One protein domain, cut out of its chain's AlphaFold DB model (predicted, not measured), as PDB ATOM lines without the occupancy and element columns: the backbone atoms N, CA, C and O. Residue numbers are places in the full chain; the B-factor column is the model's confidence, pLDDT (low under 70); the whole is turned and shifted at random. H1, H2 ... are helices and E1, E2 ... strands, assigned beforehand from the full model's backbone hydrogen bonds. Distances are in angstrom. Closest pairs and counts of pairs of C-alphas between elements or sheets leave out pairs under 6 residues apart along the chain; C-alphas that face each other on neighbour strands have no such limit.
ATOM      1  N   ARG A 189     112.460 219.402 297.623       95.75
ATOM      2  CA  ARG A 189     111.132 219.331 297.015       95.75
ATOM      3  C   ARG A 189     110.108 219.924 297.978       95.75
ATOM      4  O   ARG A 189     109.938 219.404 299.074       95.75
ATOM      5  N   LEU A 190     109.424 220.974 297.536       96.06
ATOM      6  CA  LEU A 190     108.375 221.644 298.298       96.06
ATOM      7  C   LEU A 190     107.006 221.033 297.995       96.06
ATOM      8  O   LEU A 190     106.242 220.738 298.908       96.06
ATOM      9  N   ALA A 191     106.706 220.825 296.710       97.12
ATOM     10  CA  ALA A 191     105.426 220.293 296.261       97.12
ATOM     11  C   ALA A 191     105.523 219.726 294.832       97.12
ATOM     12  O   ALA A 191     106.443 220.061 294.083       97.12
ATOM     13  N   SER A 192     104.585 218.868 294.433       97.44
ATOM     14  CA  SER A 192     104.514 218.332 293.065       97.44
ATOM     15  C   SER A 192     103.095 217.914 292.689       97.44
ATOM     16  O   SER A 192     102.367 217.423 293.547       97.44
ATOM     17  N   SER A 193     102.760 218.022 291.407       96.25
ATOM     18  CA  SER A 193     101.579 217.439 290.761       96.25
ATOM     19  C   SER A 193     101.997 216.587 289.554       96.25
ATOM     20  O   SER A 193     103.185 216.352 289.323       96.25
ATOM     21  N   ASP A 194     101.028 216.146 288.751       94.25
ATOM     22  CA  ASP A 194     101.272 215.430 287.490       94.25
ATOM     23  C   ASP A 194     101.957 216.290 286.409       94.25
ATOM     24  O   ASP A 194     102.489 215.765 285.425       94.25
ATOM     25  N   SER A 195     101.914 217.612 286.563       94.44
ATOM     26  CA  SER A 195     102.269 218.614 285.550       94.44
ATOM     27  C   SER A 195     103.305 219.622 286.036       94.44
ATOM     28  O   SER A 195     103.919 220.294 285.205       94.44
ATOM     29  N   ALA A 196     103.574 219.702 287.339       97.00
ATOM     30  CA  ALA A 196     104.573 220.608 287.887       97.00
ATOM     31  C   ALA A 196     105.322 220.032 289.095       97.00
ATOM     32  O   ALA A 196     104.819 219.219 289.865       97.00
ATOM     33  N   LEU A 197     106.551 220.502 289.271       97.25
ATOM     34  CA  LEU A 197     107.390 220.267 290.435       97.25
ATOM     35  C   LEU A 197     107.863 221.619 290.962       97.25
ATOM     36  O   LEU A 197     108.403 222.408 290.190       97.25
ATOM     37  N   VAL A 198     107.705 221.859 292.262       97.62
ATOM     38  CA  VAL A 198     108.236 223.051 292.923       97.62
ATOM     39  C   VAL A 198     109.305 222.664 293.937       97.62
ATOM     40  O   VAL A 198     109.086 221.814 294.803       97.62
ATOM     41  N   GLU A 199     110.471 223.295 293.830       96.75
ATOM     42  CA  GLU A 199     111.634 223.037 294.675       96.75
ATOM     43  C   GLU A 199     112.233 224.338 295.213       96.75
ATOM     44  O   GLU A 199     112.247 225.361 294.528       96.75
ATOM     45  N   VAL A 200     112.800 224.278 296.415       95.75
ATOM     46  CA  VAL A 200     113.744 225.284 296.910       95.75
ATOM     47  C   VAL A 200     115.144 224.866 296.466       95.75
ATOM     48  O   VAL A 200     115.651 223.839 296.915       95.75
ATOM     49  N   THR A 201     115.769 225.626 295.567       93.75
ATOM     50  CA  THR A 201     117.073 225.288 294.947       93.75
ATOM     51  C   THR A 201     118.255 226.052 295.544       93.75
ATOM     52  O   THR A 201     119.419 225.747 295.272       93.75
ATOM     53  N   ALA A 202     117.972 227.078 296.340       92.31
ATOM     54  CA  ALA A 202     118.968 227.800 297.114       92.31
ATOM     55  C   ALA A 202     118.340 228.321 298.403       92.31
ATOM     56  O   ALA A 202     117.163 228.677 298.417       92.31
ATOM     57  N   LEU A 203     119.148 228.381 299.458       92.56
ATOM     58  CA  LEU A 203     118.809 228.949 300.755       92.56
ATOM     59  C   LEU A 203     120.077 229.602 301.310       92.56
ATOM     60  O   LEU A 203     121.132 228.973 301.332       92.56
ATOM     61  N   GLY A 204     119.988 230.855 301.738       90.94
ATOM     62  CA  GLY A 204     121.103 231.611 302.301       90.94
ATOM     63  C   GLY A 204     120.609 232.616 303.333       90.94
ATOM     64  O   GLY A 204     119.430 232.944 303.348       90.94
ATOM     65  N   ALA A 205     121.495 233.109 304.192       92.19
ATOM     66  CA  ALA A 205     121.145 234.109 305.194       92.19
ATOM     67  C   ALA A 205     122.288 235.091 305.437       92.19
ATOM     68  O   ALA A 205     123.452 234.783 305.173       92.19
ATOM     69  N   ASP A 206     121.934 236.261 305.952       89.19
ATOM     70  CA  ASP A 206     122.851 237.240 306.518       89.19
ATOM     71  C   ASP A 206     122.310 237.745 307.866       89.19
ATOM     72  O   ASP A 206     121.391 237.173 308.451       89.19
ATOM     73  N   HIS A 207     122.913 238.801 308.404       87.44
ATOM     74  CA  HIS A 207     122.533 239.352 309.701       87.44
ATOM     75  C   HIS A 207     121.196 240.116 309.689       87.44
ATOM     76  O   HIS A 207     120.692 240.457 310.758       87.44
ATOM     77  N   HIS A 208     120.615 240.387 308.521       89.00
ATOM     78  CA  HIS A 208     119.351 241.103 308.372       89.00
ATOM     79  C   HIS A 208     118.183 240.194 308.009       89.00
ATOM     80  O   HIS A 208     117.052 240.501 308.384       89.00
ATOM     81  N   GLY A 209     118.429 239.099 307.294       92.62
ATOM     82  CA  GLY A 209     117.374 238.254 306.754       92.62
ATOM     83  C   GLY A 209     117.870 236.943 306.175       92.62
ATOM     84  O   GLY A 209     119.015 236.524 306.365       92.62
ATOM     85  N   PHE A 210     116.978 236.283 305.449       94.81
ATOM     86  CA  PHE A 210     117.330 235.100 304.680       94.81
ATOM     87  C   PHE A 210     116.686 235.115 303.304       94.81
ATOM     88  O   PHE A 210     115.601 235.651 303.100       94.81
ATOM     89  N   GLY A 211     117.372 234.509 302.346       94.38
ATOM     90  CA  GLY A 211     116.938 234.410 300.970       94.38
ATOM     91  C   GLY A 211     116.803 232.970 300.538       94.38
ATOM     92  O   GLY A 211     117.519 232.091 301.016       94.38
ATOM     93  N   PHE A 212     115.906 232.734 299.596       95.56
ATOM     94  CA  PHE A 212     115.760 231.440 298.951       95.56
ATOM     95  C   PHE A 212     115.366 231.593 297.484       95.56
ATOM     96  O   PHE A 212     114.791 232.601 297.075       95.56
ATOM     97  N   THR A 213     115.681 230.572 296.697       95.12
ATOM     98  CA  THR A 213     115.280 230.484 295.292       95.12
ATOM     99  C   THR A 213     114.241 229.384 295.155       95.12
ATOM    100  O   THR A 213     114.526 228.228 295.472       95.12
ATOM    101  N   LEU A 214     113.052 229.742 294.672       96.56
ATOM    102  CA  LEU A 214     112.017 228.792 294.274       96.56
ATOM    103  C   LEU A 214     112.119 228.516 292.780       96.56
ATOM    104  O   LEU A 214     112.160 229.447 291.979       96.56
ATOM    105  N   SER A 215     112.109 227.242 292.411       96.56
ATOM    106  CA  SER A 215     112.038 226.791 291.026       96.56
ATOM    107  C   SER A 215     110.761 225.992 290.827       96.56
ATOM    108  O   SER A 215     110.571 224.953 291.459       96.56
ATOM    109  N   ALA A 216     109.879 226.485 289.962       97.38
ATOM    110  CA  ALA A 216     108.741 225.740 289.452       97.38
ATOM    111  C   ALA A 216     109.108 225.208 288.066       97.38
ATOM    112  O   ALA A 216     109.419 225.984 287.161       97.38
ATOM    113  N   ARG A 217     109.088 223.887 287.896       97.31
ATOM    114  CA  ARG A 217     109.420 223.205 286.644       97.31
ATOM    115  C   ARG A 217     108.221 222.437 286.123       97.31
ATOM    116  O   ARG A 217     107.582 221.696 286.871       97.31
ATOM    117  N   SER A 218     107.966 222.561 284.832       96.88
ATOM    118  CA  SER A 218     106.915 221.830 284.149       96.88
ATOM    119  C   SER A 218     107.324 220.366 283.929       96.88
ATOM    120  O   SER A 218     108.445 220.048 283.522       96.88
ATOM    121  N   LEU A 219     106.416 219.448 284.256       95.12
ATOM    122  CA  LEU A 219     106.500 218.023 283.912       95.12
ATOM    123  C   LEU A 219     105.679 217.715 282.649       95.12
ATOM    124  O   LEU A 219     105.865 216.678 282.014       95.12
ATOM    125  N   ARG A 220     104.780 218.637 282.289       93.25
ATOM    126  CA  ARG A 220     103.964 218.676 281.073       93.25
ATOM    127  C   ARG A 220     103.856 220.126 280.601       93.25
ATOM    128  O   ARG A 220     104.329 221.031 281.278       93.25
ATOM    129  N   THR A 221     103.229 220.369 279.457       91.69
ATOM    130  CA  THR A 221     102.925 221.739 279.022       91.69
ATOM    131  C   THR A 221     101.916 222.379 279.979       91.69
ATOM    132  O   THR A 221     100.821 221.847 280.154       91.69
ATOM    133  N   TRP A 222     102.277 223.508 280.589       91.62
ATOM    134  CA  TRP A 222     101.359 224.271 281.433       91.62
ATOM    135  C   TRP A 222     100.276 224.949 280.604       91.62
ATOM    136  O   TRP A 222     100.554 225.525 279.550       91.62
ATOM    137  N   VAL A 223      99.048 224.928 281.118       89.00
ATOM    138  CA  VAL A 223      97.963 225.776 280.600       89.00
ATOM    139  C   VAL A 223      98.121 227.196 281.141       89.00
ATOM    140  O   VAL A 223      97.927 228.168 280.414       89.00
ATOM    141  N   LEU A 224      98.507 227.304 282.413       92.31
ATOM    142  CA  LEU A 224      98.689 228.553 283.135       92.31
ATOM    143  C   LEU A 224     100.042 228.510 283.856       92.31
ATOM    144  O   LEU A 224     100.140 227.830 284.873       92.31
ATOM    145  N   PRO A 225     101.095 229.171 283.341       93.81
ATOM    146  CA  PRO A 225     102.395 229.194 284.004       93.81
ATOM    147  C   PRO A 225     102.310 229.917 285.361       93.81
ATOM    148  O   PRO A 225     101.451 230.780 285.540       93.81
ATOM    149  N   PRO A 226     103.204 229.606 286.313       96.12
ATOM    150  CA  PRO A 226     103.143 230.165 287.655       96.12
ATOM    151  C   PRO A 226     103.453 231.665 287.641       96.12
ATOM    152  O   PRO A 226     104.491 232.099 287.130       96.12
ATOM    153  N   LEU A 227     102.584 232.453 288.268       95.25
ATOM    154  CA  LEU A 227     102.811 233.858 288.577       95.25
ATOM    155  C   LEU A 227     103.125 234.015 290.060       95.25
ATOM    156  O   LEU A 227     102.346 233.644 290.928       95.25
ATOM    157  N   PHE A 228     104.269 234.619 290.357       94.38
ATOM    158  CA  PHE A 228     104.732 234.860 291.726       94.38
ATOM    159  C   PHE A 228     104.378 236.254 292.257       94.38
ATOM    160  O   PHE A 228     104.790 236.631 293.355       94.38
ATOM    161  N   SER A 229     103.621 237.027 291.481       92.06
ATOM    162  CA  SER A 229     103.047 238.305 291.890       92.06
ATOM    163  C   SER A 229     101.573 238.341 291.524       92.06
ATOM    164  O   SER A 229     101.213 237.823 290.462       92.06
ATOM    165  N   PRO A 230     100.731 238.943 292.373       88.50
ATOM    166  CA  PRO A 230      99.316 239.039 292.086       88.50
ATOM    167  C   PRO A 230      99.095 239.880 290.831       88.50
ATOM    168  O   PRO A 230      99.810 240.853 290.572       88.50
ATOM    169  N   THR A 231      98.088 239.501 290.049       86.75
ATOM    170  CA  THR A 231      97.742 240.241 288.838       86.75
ATOM    171  C   THR A 231      96.854 241.415 289.212       86.75
ATOM    172  O   THR A 231      95.819 241.250 289.862       86.75
ATOM    173  N   GLU A 232      97.251 242.607 288.786       84.50
ATOM    174  CA  GLU A 232      96.417 243.794 288.875       84.50
ATOM    175  C   GLU A 232      95.232 243.653 287.908       84.50
ATOM    176  O   GLU A 232      95.397 243.466 286.701       84.50
ATOM    177  N   ARG A 233      94.014 243.701 288.443       82.50
ATOM    178  CA  ARG A 233      92.766 243.700 287.682       82.50
ATOM    179  C   ARG A 233      92.031 245.007 287.910       82.50
ATOM    180  O   ARG A 233      91.803 245.416 289.045       82.50
ATOM    181  N   LEU A 234      91.603 245.631 286.822       71.81
ATOM    182  CA  LEU A 234      90.720 246.788 286.889       71.81
ATOM    183  C   LEU A 234      89.307 246.316 287.227       71.81
ATOM    184  O   LEU A 234      88.691 245.569 286.465       71.81
ATOM    185  N   VAL A 235      88.798 246.750 288.376       79.12
ATOM    186  CA  VAL A 235      87.422 246.499 288.801       79.12
ATOM    187  C   VAL A 235      86.614 247.775 288.555       79.12
ATOM    188  O   VAL A 235      86.905 248.803 289.177       79.12
ATOM    189  N   PRO A 236      85.603 247.755 287.661       77.44
ATOM    190  CA  PRO A 236      84.785 248.931 287.376       77.44
ATOM    191  C   PRO A 236      84.229 249.569 288.657       77.44
ATOM    192  O   PRO A 236      83.609 248.896 289.479       77.44
ATOM    193  N   GLY A 237      84.483 250.869 288.840       82.75
ATOM    194  CA  GLY A 237      84.060 251.638 290.018       82.75
ATOM    195  C   GLY A 237      84.909 251.451 291.284       82.75
ATOM    196  O   GLY A 237      84.649 252.125 292.275       82.75
ATOM    197  N   GLN A 238      85.911 250.567 291.277       76.31
ATOM    198  CA  GLN A 238      86.805 250.330 292.422       76.31
ATOM    199  C   GLN A 238      88.293 250.531 292.097       76.31
ATOM    200  O   GLN A 238      89.116 250.428 293.005       76.31
ATOM    201  N   GLY A 239      88.629 250.803 290.833       80.62
ATOM    202  CA  GLY A 239      90.003 250.997 290.378       80.62
ATOM    203  C   GLY A 239      90.781 249.687 290.257       80.62
ATOM    204  O   GLY A 239      90.209 248.604 290.092       80.62
ATOM    205  N   ALA A 240      92.104 249.796 290.306       71.75
ATOM    206  CA  ALA A 240      92.999 248.653 290.296       71.75
ATOM    207  C   ALA A 240      92.902 247.850 291.598       71.75
ATOM    208  O   ALA A 240      93.042 248.383 292.699       71.75
ATOM    209  N   ARG A 241      92.686 246.540 291.473       81.31
ATOM    210  CA  ARG A 241      92.736 245.589 292.583       81.31
ATOM    211  C   ARG A 241      93.615 244.410 292.229       81.31
ATOM    212  O   ARG A 241      93.490 243.828 291.157       81.31
ATOM    213  N   TYR A 242      94.462 244.016 293.164       85.25
ATOM    214  CA  TYR A 242      95.213 242.776 293.059       85.25
ATOM    215  C   TYR A 242      94.273 241.595 293.294       85.25
ATOM    216  O   TYR A 242      93.524 241.577 294.273       85.25
ATOM    217  N   ALA A 243      94.277 240.639 292.368       88.00
ATOM    218  CA  ALA A 243      93.485 239.426 292.465       88.00
ATOM    219  C   ALA A 243      94.385 238.190 292.389       88.00
ATOM    220  O   ALA A 243      95.235 238.079 291.500       88.00
ATOM    221  N   ASP A 244      94.130 237.247 293.293       92.50
ATOM    222  CA  ASP A 244      94.738 235.921 293.302       92.50
ATOM    223  C   ASP A 244      94.089 235.107 292.163       92.50
ATOM    224  O   ASP A 244      92.991 234.562 292.296       92.50
ATOM    225  N   GLY A 245      94.717 235.123 290.984       92.31
ATOM    226  CA  GLY A 245      94.318 234.294 289.845       92.31
ATOM    227  C   GLY A 245      94.644 232.811 290.069       92.31
ATOM    228  O   GLY A 245      95.420 232.483 290.961       92.31
ATOM    229  N   PRO A 246      94.090 231.885 289.266       94.38
ATOM    230  CA  PRO A 246      94.438 230.462 289.366       94.38
ATOM    231  C   PRO A 246      95.927 230.189 289.080       94.38
ATOM    232  O   PRO A 246      96.501 229.238 289.602       94.38
ATOM    233  N   ASP A 247      96.548 231.034 288.264       94.69
ATOM    234  CA  ASP A 247      97.971 231.056 287.933       94.69
ATOM    235  C   ASP A 247      98.854 231.640 289.044       94.69
ATOM    236  O   ASP A 247     100.070 231.454 289.013       94.69
ATOM    237  N   PHE A 248      98.269 232.316 290.037       96.75
ATOM    238  CA  PHE A 248      99.016 232.890 291.147       96.75
ATOM    239  C   PHE A 248      99.483 231.804 292.118       96.75
ATOM    240  O   PHE A 248      98.695 231.028 292.657       96.75
ATOM    241  N   VAL A 249     100.791 231.775 292.350       97.12
ATOM    242  CA  VAL A 249     101.435 230.912 293.332       97.12
ATOM    243  C   VAL A 249     101.493 231.654 294.657       97.12
ATOM    244  O   VAL A 249     102.291 232.579 294.826       97.12
ATOM    245  N   MET A 250     100.662 231.232 295.604       97.81
ATOM    246  CA  MET A 250     100.697 231.703 296.979       97.81
ATOM    247  C   MET A 250     101.912 231.122 297.687       97.81
ATOM    248  O   MET A 250     102.036 229.907 297.825       97.81
ATOM    249  N   LEU A 251     102.777 231.990 298.187       98.06
ATOM    250  CA  LEU A 251     103.918 231.628 299.012       98.06
ATOM    251  C   LEU A 251     103.722 232.227 300.395       98.06
ATOM    252  O   LEU A 251     103.584 233.441 300.516       98.06
ATOM    253  N   GLN A 252     103.731 231.382 301.423       98.25
ATOM    254  CA  GLN A 252     103.629 231.808 302.815       98.25
ATOM    255  C   GLN A 252     104.815 231.290 303.623       98.25
ATOM    256  O   GLN A 252     105.226 230.142 303.462       98.25
ATOM    257  N   ILE A 253     105.345 232.123 304.513       98.19
ATOM    258  CA  ILE A 253     106.394 231.752 305.461       98.19
ATOM    259  C   ILE A 253     105.884 232.036 306.868       98.19
ATOM    260  O   ILE A 253     105.649 233.193 307.208       98.19
ATOM    261  N   LEU A 254     105.723 230.993 307.679       98.38
ATOM    262  CA  LEU A 254     105.438 231.106 309.105       98.38
ATOM    263  C   LEU A 254     106.763 231.177 309.868       98.38
ATOM    264  O   LEU A 254     107.575 230.251 309.798       98.38
ATOM    265  N   LEU A 255     106.986 232.286 310.566       97.94
ATOM    266  CA  LEU A 255     108.161 232.512 311.400       97.94
ATOM    267  C   LEU A 255     107.964 231.910 312.808       97.94
ATOM    268  O   LEU A 255     106.822 231.697 313.227       97.94
ATOM    269  N   PRO A 256     109.047 231.676 313.581       97.69
ATOM    270  CA  PRO A 256     108.962 231.073 314.917       97.69
ATOM    271  C   PRO A 256     108.113 231.848 315.934       97.69
ATOM    272  O   PRO A 256     107.611 231.272 316.893       97.69
ATOM    273  N   ASP A 257     107.950 233.156 315.738       96.81
ATOM    274  CA  ASP A 257     107.119 234.024 316.576       96.81
ATOM    275  C   ASP A 257     105.631 234.027 316.171       96.81
ATOM    276  O   ASP A 257     104.826 234.752 316.757       96.81
ATOM    277  N   GLY A 258     105.253 233.214 315.178       97.38
ATOM    278  CA  GLY A 258     103.895 233.096 314.656       97.38
ATOM    279  C   GLY A 258     103.539 234.118 313.574       97.38
ATOM    280  O   GLY A 258     102.417 234.085 313.064       97.38
ATOM    281  N   GLN A 259     104.453 235.017 313.196       97.44
ATOM    282  CA  GLN A 259     104.218 235.960 312.104       97.44
ATOM    283  C   GLN A 259     104.201 235.242 310.750       97.44
ATOM    284  O   GLN A 259     104.964 234.305 310.514       97.44
ATOM    285  N   VAL A 260     103.335 235.701 309.843       97.69
ATOM    286  CA  VAL A 260     103.203 235.147 308.491       97.69
ATOM    287  C   VAL A 260     103.667 236.177 307.472       97.69
ATOM    288  O   VAL A 260     103.127 237.281 307.410       97.69
ATOM    289  N   LEU A 261     104.643 235.798 306.653       97.44
ATOM    290  CA  LEU A 261     105.029 236.533 305.452       97.44
ATOM    291  C   LEU A 261     104.311 235.927 304.251       97.44
ATOM    292  O   LEU A 261     104.289 234.705 304.131       97.44
ATOM    293  N   ASP A 262     103.779 236.744 303.344       97.31
ATOM    294  CA  ASP A 262     103.240 236.256 302.073       97.31
ATOM    295  C   ASP A 262     103.637 237.129 300.880       97.31
ATOM    296  O   ASP A 262     104.125 238.251 301.036       97.31
ATOM    297  N   ASN A 263     103.463 236.588 299.675       96.38
ATOM    298  CA  ASN A 263     103.753 237.285 298.424       96.38
ATOM    299  C   ASN A 263     102.541 238.008 297.810       96.38
ATOM    300  O   ASN A 263     102.593 238.383 296.636       96.38
ATOM    301  N   ARG A 264     101.455 238.229 298.569       95.06
ATOM    302  CA  ARG A 264     100.331 239.063 298.098       95.06
ATOM    303  C   ARG A 264     100.699 240.539 298.051       95.06
ATOM    304  O   ARG A 264     100.101 241.310 297.307       95.06
ATOM    305  N   HIS A 265     101.684 240.933 298.846       90.94
ATOM    306  CA  HIS A 265     102.167 242.299 298.909       90.94
ATOM    307  C   HIS A 265     103.452 242.422 298.094       90.94
ATOM    308  O   HIS A 265     104.447 241.750 298.362       90.94
ATOM    309  N   ASN A 266     103.439 243.296 297.088       86.06
ATOM    310  CA  ASN A 266     104.633 243.597 296.311       86.06
ATOM    311  C   ASN A 266     105.428 244.701 297.016       86.06
ATOM    312  O   ASN A 266     105.108 245.882 296.896       86.06
ATOM    313  N   TYR A 267     106.437 244.311 297.792       88.56
ATOM    314  CA  TYR A 267     107.342 245.260 298.429       88.56
ATOM    315  C   TYR A 267     108.473 245.651 297.479       88.56
ATOM    316  O   TYR A 267     109.105 244.793 296.861       88.56
ATOM    317  N   GLU A 268     108.764 246.948 297.411       80.56
ATOM    318  CA  GLU A 268     109.919 247.442 296.672       80.56
ATOM    319  C   GLU A 268     111.215 246.878 297.259       80.56
ATOM    320  O   GLU A 268     111.426 246.862 298.475       80.56
ATOM    321  N   ARG A 269     112.106 246.429 296.371       76.44
ATOM    322  CA  ARG A 269     113.437 245.941 296.751       76.44
ATOM    323  C   ARG A 269     114.288 247.033 297.400       76.44
ATOM    324  O   ARG A 269     115.137 246.731 298.235       76.44
ATOM    325  N   PHE A 270     114.080 248.276 296.985       73.19
ATOM    326  CA  PHE A 270     114.864 249.427 297.403       73.19
ATOM    327  C   PHE A 270     113.998 250.298 298.304       73.19
ATOM    328  O   PHE A 270     113.005 250.855 297.853       73.19
ATOM    329  N   ALA A 271     114.363 250.396 299.579       71.19
ATOM    330  CA  ALA A 271     113.678 251.245 300.543       71.19
ATOM    331  C   ALA A 271     114.715 252.027 301.349       71.19
ATOM    332  O   ALA A 271     115.698 251.452 301.813       71.19
ATOM    333  N   GLY A 272     114.477 253.329 301.539       68.75
ATOM    334  CA  GLY A 272     115.386 254.218 302.276       68.75
ATOM    335  C   GLY A 272     115.388 254.018 303.796       68.75
ATOM    336  O   GLY A 272     116.156 254.670 304.496       68.75
ATOM    337  N   SER A 273     114.531 253.142 304.326       78.62
ATOM    338  CA  SER A 273     114.402 252.884 305.761       78.62
ATOM    339  C   SER A 273     114.149 251.410 306.059       78.62
ATOM    340  O   SER A 273     113.594 250.679 305.234       78.62
ATOM    341  N   THR A 274     114.481 250.997 307.282       79.31
ATOM    342  CA  THR A 274     114.165 249.667 307.813       79.31
ATOM    343  C   THR A 274     112.681 249.369 307.762       79.31
ATOM    344  O   THR A 274     111.892 250.173 308.266       79.31
ATOM    345  N   PRO A 275     112.272 248.213 307.204       84.50
ATOM    346  CA  PRO A 275     110.947 247.684 307.443       84.50
ATOM    347  C   PRO A 275     110.698 247.608 308.947       84.50
ATOM    348  O   PRO A 275     111.410 246.930 309.678       84.50
ATOM    349  N   THR A 276     109.679 248.314 309.419       89.06
ATOM    350  CA  THR A 276     109.198 248.179 310.801       89.06
ATOM    351  C   THR A 276     108.407 246.893 311.005       89.06
ATOM    352  O   THR A 276     108.160 246.487 312.136       89.06
ATOM    353  N   ILE A 277     108.002 246.268 309.898       92.56
ATOM    354  CA  ILE A 277     107.259 245.021 309.854       92.56
ATOM    355  C   ILE A 277     108.030 243.989 309.028       92.56
ATOM    356  O   ILE A 277     108.721 244.372 308.078       92.56
ATOM    357  N   PRO A 278     107.878 242.700 309.348       94.94
ATOM    358  CA  PRO A 278     108.355 241.609 308.518       94.94
ATOM    359  C   PRO A 278     107.847 241.683 307.081       94.94
ATOM    360  O   PRO A 278     106.708 242.086 306.837       94.94
ATOM    361  N   ARG A 279     108.701 241.323 306.120       94.69
ATOM    362  CA  ARG A 279     108.392 241.421 304.684       94.69
ATOM    363  C   ARG A 279     108.992 240.268 303.905       94.69
ATOM    364  O   ARG A 279     110.107 239.837 304.187       94.69
ATOM    365  N   LEU A 280     108.276 239.852 302.866       95.81
ATOM    366  CA  LEU A 280     108.774 238.956 301.832       95.81
ATOM    367  C   LEU A 280     108.953 239.742 300.531       95.81
ATOM    368  O   LEU A 280     107.992 240.185 299.913       95.81
ATOM    369  N   VAL A 281     110.201 239.951 300.134       92.75
ATOM    370  CA  VAL A 281     110.591 240.785 298.999       92.75
ATOM    371  C   VAL A 281     111.031 239.893 297.848       92.75
ATOM    372  O   VAL A 281     111.908 239.043 298.008       92.75
ATOM    373  N   ARG A 282     110.462 240.101 296.659       92.25
ATOM    374  CA  ARG A 282     110.928 239.425 295.445       92.25
ATOM    375  C   ARG A 282     112.182 240.119 294.921       92.25
ATOM    376  O   ARG A 282     112.165 241.313 294.638       92.25
ATOM    377  N   LEU A 283     113.268 239.370 294.755       88.12
ATOM    378  CA  LEU A 283     114.547 239.897 294.276       88.12
ATOM    379  C   LEU A 283     114.672 239.860 292.750       88.12
ATOM    380  O   LEU A 283     115.357 240.707 292.174       88.12
ATOM    381  N   GLY A 284     114.026 238.886 292.110       87.12
ATOM    382  CA  GLY A 284     114.048 238.698 290.665       87.12
ATOM    383  C   GLY A 284     113.298 237.441 290.238       87.12
ATOM    384  O   GLY A 284     112.988 236.581 291.060       87.12
ATOM    385  N   GLN A 285     113.005 237.347 288.943       91.25
ATOM    386  CA  GLN A 285     112.382 236.183 288.319       91.25
ATOM    387  C   GLN A 285     113.064 235.905 286.978       91.25
ATOM    388  O   GLN A 285     113.398 236.832 286.237       91.25
ATOM    389  N   ARG A 286     113.251 234.626 286.664       89.62
ATOM    390  CA  ARG A 286     113.774 234.138 285.393       89.62
ATOM    391  C   ARG A 286     112.828 233.091 284.822       89.62
ATOM    392  O   ARG A 286     112.403 232.185 285.533       89.62
ATOM    393  N   ASP A 287     112.537 233.225 283.538       93.12
ATOM    394  CA  ASP A 287     111.737 232.287 282.761       93.12
ATOM    395  C   ASP A 287     112.656 231.603 281.740       93.12
ATOM    396  O   ASP A 287     113.347 232.271 280.965       93.12
ATOM    397  N   GLU A 288     112.719 230.275 281.789       92.50
ATOM    398  CA  GLU A 288     113.508 229.454 280.880       92.50
ATOM    399  C   GLU A 288     112.608 228.435 280.183       92.50
ATOM    400  O   GLU A 288     111.908 227.653 280.831       92.50
ATOM    401  N   ARG A 289     112.668 228.401 278.850       93.06
ATOM    402  CA  ARG A 289     111.991 227.395 278.029       93.06
ATOM    403  C   ARG A 289     113.023 226.563 277.291       93.06
ATOM    404  O   ARG A 289     113.789 227.089 276.485       93.06
ATOM    405  N   LEU A 290     113.027 225.266 277.564       92.44
ATOM    406  CA  LEU A 290     113.844 224.289 276.870       92.44
ATOM    407  C   LEU A 290     112.964 223.546 275.866       92.44
ATOM    408  O   LEU A 290     112.195 222.659 276.242       92.44
ATOM    409  N   ALA A 291     113.092 223.920 274.593       87.12
ATOM    410  CA  ALA A 291     112.491 223.175 273.498       87.12
ATOM    411  C   ALA A 291     113.275 221.876 273.290       87.12
ATOM    412  O   ALA A 291     114.477 221.901 273.006       87.12
ATOM    413  N   LEU A 292     112.611 220.737 273.457       84.06
ATOM    414  CA  LEU A 292     113.239 219.436 273.264       84.06
ATOM    415  C   LEU A 292     113.060 219.032 271.795       84.06
ATOM    416  O   LEU A 292     111.948 218.965 271.285       84.06
ATOM    417  N   ASN A 293     114.163 218.746 271.094       81.06
ATOM    418  CA  ASN A 293     114.134 218.354 269.671       81.06
ATOM    419  C   ASN A 293     113.411 217.016 269.410       81.06
ATOM    420  O   ASN A 293     113.199 216.636 268.256       81.06
ATOM    421  N   ASP A 294     113.044 216.286 270.462       87.56
ATOM    422  CA  ASP A 294     112.257 215.066 270.372       87.56
ATOM    423  C   ASP A 294     110.761 215.393 270.461       87.56
ATOM    424  O   ASP A 294     110.261 215.773 271.515       87.56
ATOM    425  N   ARG A 295     110.022 215.155 269.368       83.62
ATOM    426  CA  ARG A 295     108.558 215.345 269.293       83.62
ATOM    427  C   ARG A 295     107.768 214.514 270.311       83.62
ATOM    428  O   ARG A 295     106.563 214.714 270.443       83.62
ATOM    429  N   ARG A 296     108.401 213.539 270.968       87.56
ATOM    430  CA  ARG A 296     107.794 212.724 272.030       87.56
ATOM    431  C   ARG A 296     107.919 213.354 273.415       87.56
ATOM    432  O   ARG A 296     107.270 212.873 274.337       87.56
ATOM    433  N   GLN A 297     108.761 214.372 273.573       85.75
ATOM    434  CA  GLN A 297     108.988 215.049 274.843       85.75
ATOM    435  C   GLN A 297     108.270 216.400 274.844       85.75
ATOM    436  O   GLN A 297     108.169 217.069 273.819       85.75
ATOM    437  N   HIS A 298     107.729 216.780 275.997       86.50
ATOM    438  CA  HIS A 298     107.101 218.084 276.175       86.50
ATOM    439  C   HIS A 298     108.172 219.145 276.411       86.50
ATOM    440  O   HIS A 298     109.123 218.885 277.147       86.50
ATOM    441  N   ASP A 299     107.985 220.340 275.850       90.31
ATOM    442  CA  ASP A 299     108.820 221.491 276.189       90.31
ATOM    443  C   ASP A 299     108.851 221.680 277.707       90.31
ATOM    444  O   ASP A 299     107.810 221.697 278.377       90.31
ATOM    445  N   GLN A 300     110.061 221.811 278.248       94.00
ATOM    446  CA  GLN A 300     110.249 222.078 279.664       94.00
ATOM    447  C   GLN A 300     110.238 223.580 279.896       94.00
ATOM    448  O   GLN A 300     111.063 224.316 279.357       94.00
ATOM    449  N   HIS A 301     109.322 224.029 280.743       95.94
ATOM    450  CA  HIS A 301     109.235 225.407 281.198       95.94
ATOM    451  C   HIS A 301     109.676 225.455 282.658       95.94
ATOM    452  O   HIS A 301     109.179 224.700 283.491       95.94
ATOM    453  N   THR A 302     110.660 226.293 282.968       96.50
ATOM    454  CA  THR A 302     111.143 226.510 284.334       96.50
ATOM    455  C   THR A 302     111.025 227.986 284.680       96.50
ATOM    456  O   THR A 302     111.593 228.836 283.997       96.50
ATOM    457  N   VAL A 303     110.310 228.288 285.760       96.31
ATOM    458  CA  VAL A 303     110.216 229.632 286.333       96.31
ATOM    459  C   VAL A 303     110.959 229.626 287.659       96.31
ATOM    460  O   VAL A 303     110.576 228.935 288.600       96.31
ATOM    461  N   THR A 304     112.036 230.403 287.718       95.06
ATOM    462  CA  THR A 304     112.881 230.556 288.904       95.06
ATOM    463  C   THR A 304     112.648 231.929 289.512       95.06
ATOM    464  O   THR A 304     112.733 232.927 288.799       95.06
ATOM    465  N   THR A 305     112.385 232.002 290.813       94.88
ATOM    466  CA  THR A 305     112.159 233.264 291.525       94.88
ATOM    467  C   THR A 305     113.012 233.331 292.780       94.88
ATOM    468  O   THR A 305     112.988 232.415 293.604       94.88
ATOM    469  N   ASP A 306     113.739 234.432 292.929       93.50
ATOM    470  CA  ASP A 306     114.558 234.722 294.100       93.50
ATOM    471  C   ASP A 306     113.767 235.578 295.088       93.50
ATOM    472  O   ASP A 306     113.167 236.591 294.716       93.50
ATOM    473  N   TRP A 307     113.801 235.187 296.355       95.19
ATOM    474  CA  TRP A 307     113.047 235.807 297.435       95.19
ATOM    475  C   TRP A 307     113.942 236.167 298.605       95.19
ATOM    476  O   TRP A 307     114.958 235.520 298.852       95.19
ATOM    477  N   TRP A 308     113.519 237.179 299.351       94.31
ATOM    478  CA  TRP A 308     114.160 237.613 300.574       94.31
ATOM    479  C   TRP A 308     113.142 237.867 301.680       94.31
ATOM    480  O   TRP A 308     112.218 238.655 301.505       94.31
ATOM    481  N   ALA A 309     113.329 237.222 302.821       95.56
ATOM    482  CA  ALA A 309     112.523 237.388 304.014       95.56
ATOM    483  C   ALA A 309     113.274 238.241 305.050       95.56
ATOM    484  O   ALA A 309     114.406 237.933 305.429       95.56
ATOM    485  N   TRP A 310     112.615 239.308 305.504       93.75
ATOM    486  CA  TRP A 310     113.034 240.172 306.610       93.75
ATOM    487  C   TRP A 310     112.116 239.931 307.819       93.75
ATOM    488  O   TRP A 310     110.897 239.918 307.612       93.75
ATOM    489  N   PRO A 311     112.633 239.847 309.061       94.31
ATOM    490  CA  PRO A 311     114.048 239.880 309.430       94.31
ATOM    491  C   PRO A 311     114.635 238.474 309.380       94.31
ATOM    492  O   PRO A 311     113.953 237.509 309.029       94.31
ATOM    493  N   LEU A 312     115.886 238.333 309.814       93.94
ATOM    494  CA  LEU A 312     116.404 237.034 310.205       93.94
ATOM    495  C   LEU A 312     115.564 236.529 311.397       93.94
ATOM    496  O   LEU A 312     115.501 237.211 312.425       93.94
ATOM    497  N   PRO A 313     114.908 235.362 311.290       95.19
ATOM    498  CA  PRO A 313     114.000 234.883 312.324       95.19
ATOM    499  C   PRO A 313     114.702 234.563 313.652       95.19
ATOM    500  O   PRO A 313     115.903 234.254 313.711       95.19
ATOM    501  N   GLY A 314     113.919 234.603 314.735       95.50
ATOM    502  CA  GLY A 314     114.296 234.097 316.058       95.50
ATOM    503  C   GLY A 314     114.619 232.598 316.056       95.50
ATOM    504  O   GLY A 314     114.581 231.944 315.016       95.50
ATOM    505  N   GLU A 315     114.963 232.033 317.211       96.25
ATOM    506  CA  GLU A 315     115.153 230.581 317.343       96.25
ATOM    507  C   GLU A 315     113.819 229.833 317.190       96.25
ATOM    508  O   GLU A 315     112.807 230.257 317.745       96.25
ATOM    509  N   GLY A 316     113.824 228.733 316.435       96.69
ATOM    510  CA  GLY A 316     112.680 227.836 316.260       96.69
ATOM    511  C   GLY A 316     112.453 227.408 314.810       96.69
ATOM    512  O   GLY A 316     113.263 227.687 313.923       96.69
ATOM    513  N   SER A 317     111.323 226.743 314.575       97.38
ATOM    514  CA  SER A 317     110.947 226.216 313.263       97.38
ATOM    515  C   SER A 317     110.378 227.308 312.356       97.38
ATOM    516  O   SER A 317     109.540 228.108 312.775       97.38
ATOM    517  N   ILE A 318     110.824 227.320 311.104       97.06
ATOM    518  CA  ILE A 318     110.267 228.124 310.016       97.06
ATOM    519  C   ILE A 318     109.499 227.177 309.104       97.06
ATOM    520  O   ILE A 318     110.060 226.171 308.664       97.06
ATOM    521  N   GLU A 319     108.254 227.511 308.769       98.00
ATOM    522  CA  GLU A 319     107.474 226.754 307.785       98.00
ATOM    523  C   GLU A 319     107.317 227.557 306.500       98.00
ATOM    524  O   GLU A 319     106.836 228.686 306.518       98.00
ATOM    525  N   MET A 320     107.682 226.966 305.367       98.00
ATOM    526  CA  MET A 320     107.425 227.521 304.044       98.00
ATOM    527  C   MET A 320     106.317 226.712 303.385       98.00
ATOM    528  O   MET A 320     106.443 225.503 303.201       98.00
ATOM    529  N   ARG A 321     105.233 227.392 303.021       98.31
ATOM    530  CA  ARG A 321     104.050 226.820 302.387       98.31
ATOM    531  C   ARG A 321     103.886 227.388 300.991       98.31
ATOM    532  O   ARG A 321     104.068 228.587 300.782       98.31
ATOM    533  N   ILE A 322     103.495 226.529 300.062       98.06
ATOM    534  CA  ILE A 322     103.097 226.936 298.723       98.06
ATOM    535  C   ILE A 322     101.707 226.414 298.399       98.06
ATOM    536  O   ILE A 322     101.375 225.285 298.764       98.06
ATOM    537  N   ASP A 323     100.926 227.232 297.707       97.88
ATOM    538  CA  ASP A 323      99.664 226.843 297.092       97.88
ATOM    539  C   ASP A 323      99.606 227.398 295.666       97.88
ATOM    540  O   ASP A 323      99.848 228.583 295.438       97.88
ATOM    541  N   TRP A 324      99.343 226.532 294.694       96.94
ATOM    542  CA  TRP A 324      99.207 226.897 293.293       96.94
ATOM    543  C   TRP A 324      97.966 226.212 292.710       96.94
ATOM    544  O   TRP A 324      98.028 225.043 292.300       96.94
ATOM    545  N   PRO A 325      96.831 226.936 292.662       95.69
ATOM    546  CA  PRO A 325      95.546 226.353 292.303       95.69
ATOM    547  C   PRO A 325      95.479 225.766 290.888       95.69
ATOM    548  O   PRO A 325      94.872 224.711 290.713       95.69
ATOM    549  N   ALA A 326      96.099 226.403 289.884       93.06
ATOM    550  CA  ALA A 326      96.051 225.931 288.493       93.06
ATOM    551  C   ALA A 326      96.608 224.514 288.315       93.06
ATOM    552  O   ALA A 326      96.145 223.790 287.439       93.06
ATOM    553  N   GLU A 327      97.558 224.112 289.158       93.56
ATOM    554  CA  GLU A 327      98.196 222.797 289.081       93.56
ATOM    555  C   GLU A 327      97.798 221.878 290.247       93.56
ATOM    556  O   GLU A 327      98.362 220.792 290.390       93.56
ATOM    557  N   ALA A 328      96.832 222.302 291.079       94.19
ATOM    558  CA  ALA A 328      96.420 221.625 292.312       94.19
ATOM    559  C   ALA A 328      97.613 221.251 293.217       94.19
ATOM    560  O   ALA A 328      97.660 220.171 293.810       94.19
ATOM    561  N   ILE A 329      98.604 222.142 293.291       94.44
ATOM    562  CA  ILE A 329      99.815 221.949 294.083       94.44
ATOM    563  C   ILE A 329      99.643 222.656 295.420       94.44
ATOM    564  O   ILE A 329      99.532 223.876 295.459       94.44
ATOM    565  N   SER A 330      99.745 221.907 296.514       97.00
ATOM    566  CA  SER A 330      99.946 222.470 297.849       97.00
ATOM    567  C   SER A 330     101.065 221.698 298.541       97.00
ATOM    568  O   SER A 330     101.128 220.471 298.458       97.00
ATOM    569  N   GLY A 331     101.969 222.400 299.216       97.31
ATOM    570  CA  GLY A 331     103.075 221.760 299.923       97.31
ATOM    571  C   GLY A 331     103.615 222.604 301.058       97.31
ATOM    572  O   GLY A 331     103.397 223.814 301.112       97.31
ATOM    573  N   VAL A 332     104.298 221.938 301.982       97.62
ATOM    574  CA  VAL A 332     104.922 222.556 303.147       97.62
ATOM    575  C   VAL A 332     106.277 221.912 303.396       97.62
ATOM    576  O   VAL A 332     106.412 220.691 303.330       97.62
ATOM    577  N   ILE A 333     107.275 222.737 303.688       96.12
ATOM    578  CA  ILE A 333     108.543 222.300 304.272       96.12
ATOM    579  C   ILE A 333     108.770 223.071 305.563       96.12
ATOM    580  O   ILE A 333     108.415 224.246 305.655       96.12
ATOM    581  N   SER A 334     109.413 222.419 306.523       95.75
ATOM    582  CA  SER A 334     109.818 223.044 307.776       95.75
ATOM    583  C   SER A 334     111.314 222.854 307.980       95.75
ATOM    584  O   SER A 334     111.861 221.797 307.655       95.75
ATOM    585  N   PHE A 335     111.986 223.877 308.494       94.06
ATOM    586  CA  PHE A 335     113.397 223.807 308.853       94.06
ATOM    587  C   PHE A 335     113.700 224.713 310.047       94.06
ATOM    588  O   PHE A 335     113.060 225.742 310.249       94.06
ATOM    589  N   GLU A 336     114.697 224.331 310.842       94.94
ATOM    590  CA  GLU A 336     115.107 225.095 312.021       94.94
ATOM    591  C   GLU A 336     115.869 226.363 311.622       94.94
ATOM    592  O   GLU A 336     116.820 226.314 310.834       94.94
ATOM    593  N   SER A 337     115.523 227.502 312.222       94.25
ATOM    594  CA  SER A 337     116.207 228.779 311.989       94.25
ATOM    595  C   SER A 337     117.683 228.750 312.402       94.25
ATOM    596  O   SER A 337     118.496 229.507 311.866       94.25
ATOM    597  N   ALA A 338     118.065 227.828 313.292       92.50
ATOM    598  CA  ALA A 338     119.459 227.557 313.629       92.50
ATOM    599  C   ALA A 338     120.296 227.207 312.385       92.50
ATOM    600  O   ALA A 338     121.450 227.624 312.293       92.50
ATOM    601  N   ALA A 339     119.710 226.516 311.398       90.38
ATOM    602  CA  ALA A 339     120.382 226.206 310.140       90.38
ATOM    603  C   ALA A 339     120.688 227.473 309.327       90.38
ATOM    604  O   ALA A 339     121.755 227.552 308.730       90.38
ATOM    605  N   LEU A 340     119.808 228.486 309.350       91.06
ATOM    606  CA  LEU A 340     120.065 229.783 308.712       91.06
ATOM    607  C   LEU A 340     121.168 230.554 309.435       91.06
ATOM    608  O   LEU A 340     122.048 231.118 308.792       91.06
ATOM    609  N   ARG A 341     121.161 230.551 310.773       89.75
ATOM    610  CA  ARG A 341     122.166 231.255 311.586       89.75
ATOM    611  C   ARG A 341     123.573 230.704 311.392       89.75
ATOM    612  O   ARG A 341     124.519 231.475 311.425       89.75
ATOM    613  N   GLN A 342     123.714 229.406 311.122       88.88
ATOM    614  CA  GLN A 342     125.003 228.813 310.746       88.88
ATOM    615  C   GLN A 342     125.545 229.353 309.409       88.88
ATOM    616  O   GLN A 342     126.746 229.257 309.160       88.88
ATOM    617  N   LEU A 343     124.682 229.915 308.553       84.81
ATOM    618  CA  LEU A 343     125.075 230.533 307.278       84.81
ATOM    619  C   LEU A 343     125.506 231.981 307.445       84.81
ATOM    620  O   LEU A 343     126.293 232.485 306.642       84.81
ATOM    621  N   VAL A 344     124.992 232.638 308.484       87.00
ATOM    622  CA  VAL A 344     125.428 233.967 308.874       87.00
ATOM    623  C   VAL A 344     126.821 233.804 309.464       87.00
ATOM    624  O   VAL A 344     126.998 233.289 310.567       87.00
TER     625      VAL A 344
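What this domain is: This is residues 189 to 344 of the 349 residues of an uncharacterized protein of Acidimicrobiales bacterium (UniProt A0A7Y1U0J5). Two sheets lie partly face to face in a sandwich, a long, twisted sheet of five strands against a smaller sheet of four, with the hairpin E4 and E5 sticking out as an arm. The edges of the two sheets come near each other on both sides, E1 beside E11 and E7 near one end of E8, while the far end of the hairpin E8 and E9 runs on beyond the smaller sheet and the short helix H1 sits at the opposite end. The printed part has 156 residues with eleven named strands followed by one named helix, E1 to E11 and then H1, and its class is mostly strand. The larger sheet has the order E1, E2, E3, E9, E8 and the smaller E7, E6, E10, E11, both antiparallel. The whole is compact, with a radius of gyration of the C-alphas of 16.8 A, and flat, spanning 50 by 47 by 25 A.

Where its parts are: In the larger sheet, E1 is residues 189 to 192, beginning at C-alpha 189 at (111.132, 219.331, 297.015). E2 is residues 196 to 205, 27.5 A long, and E3 is residues 210 to 218, 26.6 A. E9, residues 300 to 310, measures 32.6 A, and E8, residues 279 to 290, measures 33.1 A and ends at C-alpha 290 at (113.844, 224.289, 276.870). In the smaller sheet, E7 is residues 260 to 262, E6 residues 250 to 254, E10 residues 317 to 324, 23.2 A, and E11 residues 329 to 336, 23.8 A. The arm is E4, residues 231 to 235, and E5, residues 239 to 243. H1 is residues 337 to 341, ending at C-alpha 341 at (122.166, 231.255, 311.586).

How they stand to each other: E1, E2 and E3 form a meander, each strand the antiparallel neighbour of the one before. N 190 and O 198 are 2.9 A apart across E1 and E2, and N 199 and O 215 are 2.9 A apart across E2 and E3. E3 pairs with E9, where N 305 and O 214 are 2.8 A apart. The hairpin E8 and E9 has N 288 and O 302 at 2.9 A. The larger sheet's C-alphas lie up to 7.7 A off its best plane. It and the smaller sheet form a sandwich, two sheets face to face, with 51 pairs of C-alphas within 10 A. Their facing parts are 8.8 A apart centre to centre, and the strands of the one stand at 32 degrees to those of the other. In the smaller sheet, N 253 and O 261 of the hairpin E6 and E7 are 2.8 A apart, N 252 and O 321 of the neighbour strands E6 and E10 are within hydrogen-bond range at 2.9 A, and N 320 and O 333 of the hairpin E10 and E11 are 2.8 A apart. Between the sheets' edge strands, the closest C-alphas of E1 and E11 are those of Ala 191 and Gly 331, 4.6 A apart. Those of E7 and E8 are Leu 261 and Leu 280, 5.7 A apart. H1 is on both sheets but only grazes each; its closest C-alpha to E2 is that of Leu 340, 5.7 A from that of Ala 205. In H1 every O i to N i+4 pair is within hydrogen-bond range. In the hairpin E4 and E5, N 233 and O 241 are 2.8 A apart; E4 is apart from E3, and E5 from E6.

The domain as a whole: The two C-alphas farthest apart are those of Thr 276 and Arg 295, 52.9 A. The printed part has no cut. The long links are E3 to E4, 12 residues, and E7 to E8, 16 residues. The mean pLDDT of the printed part is 91.8; E4 and E5 each have a mean of 81, and residue 272 is under 70.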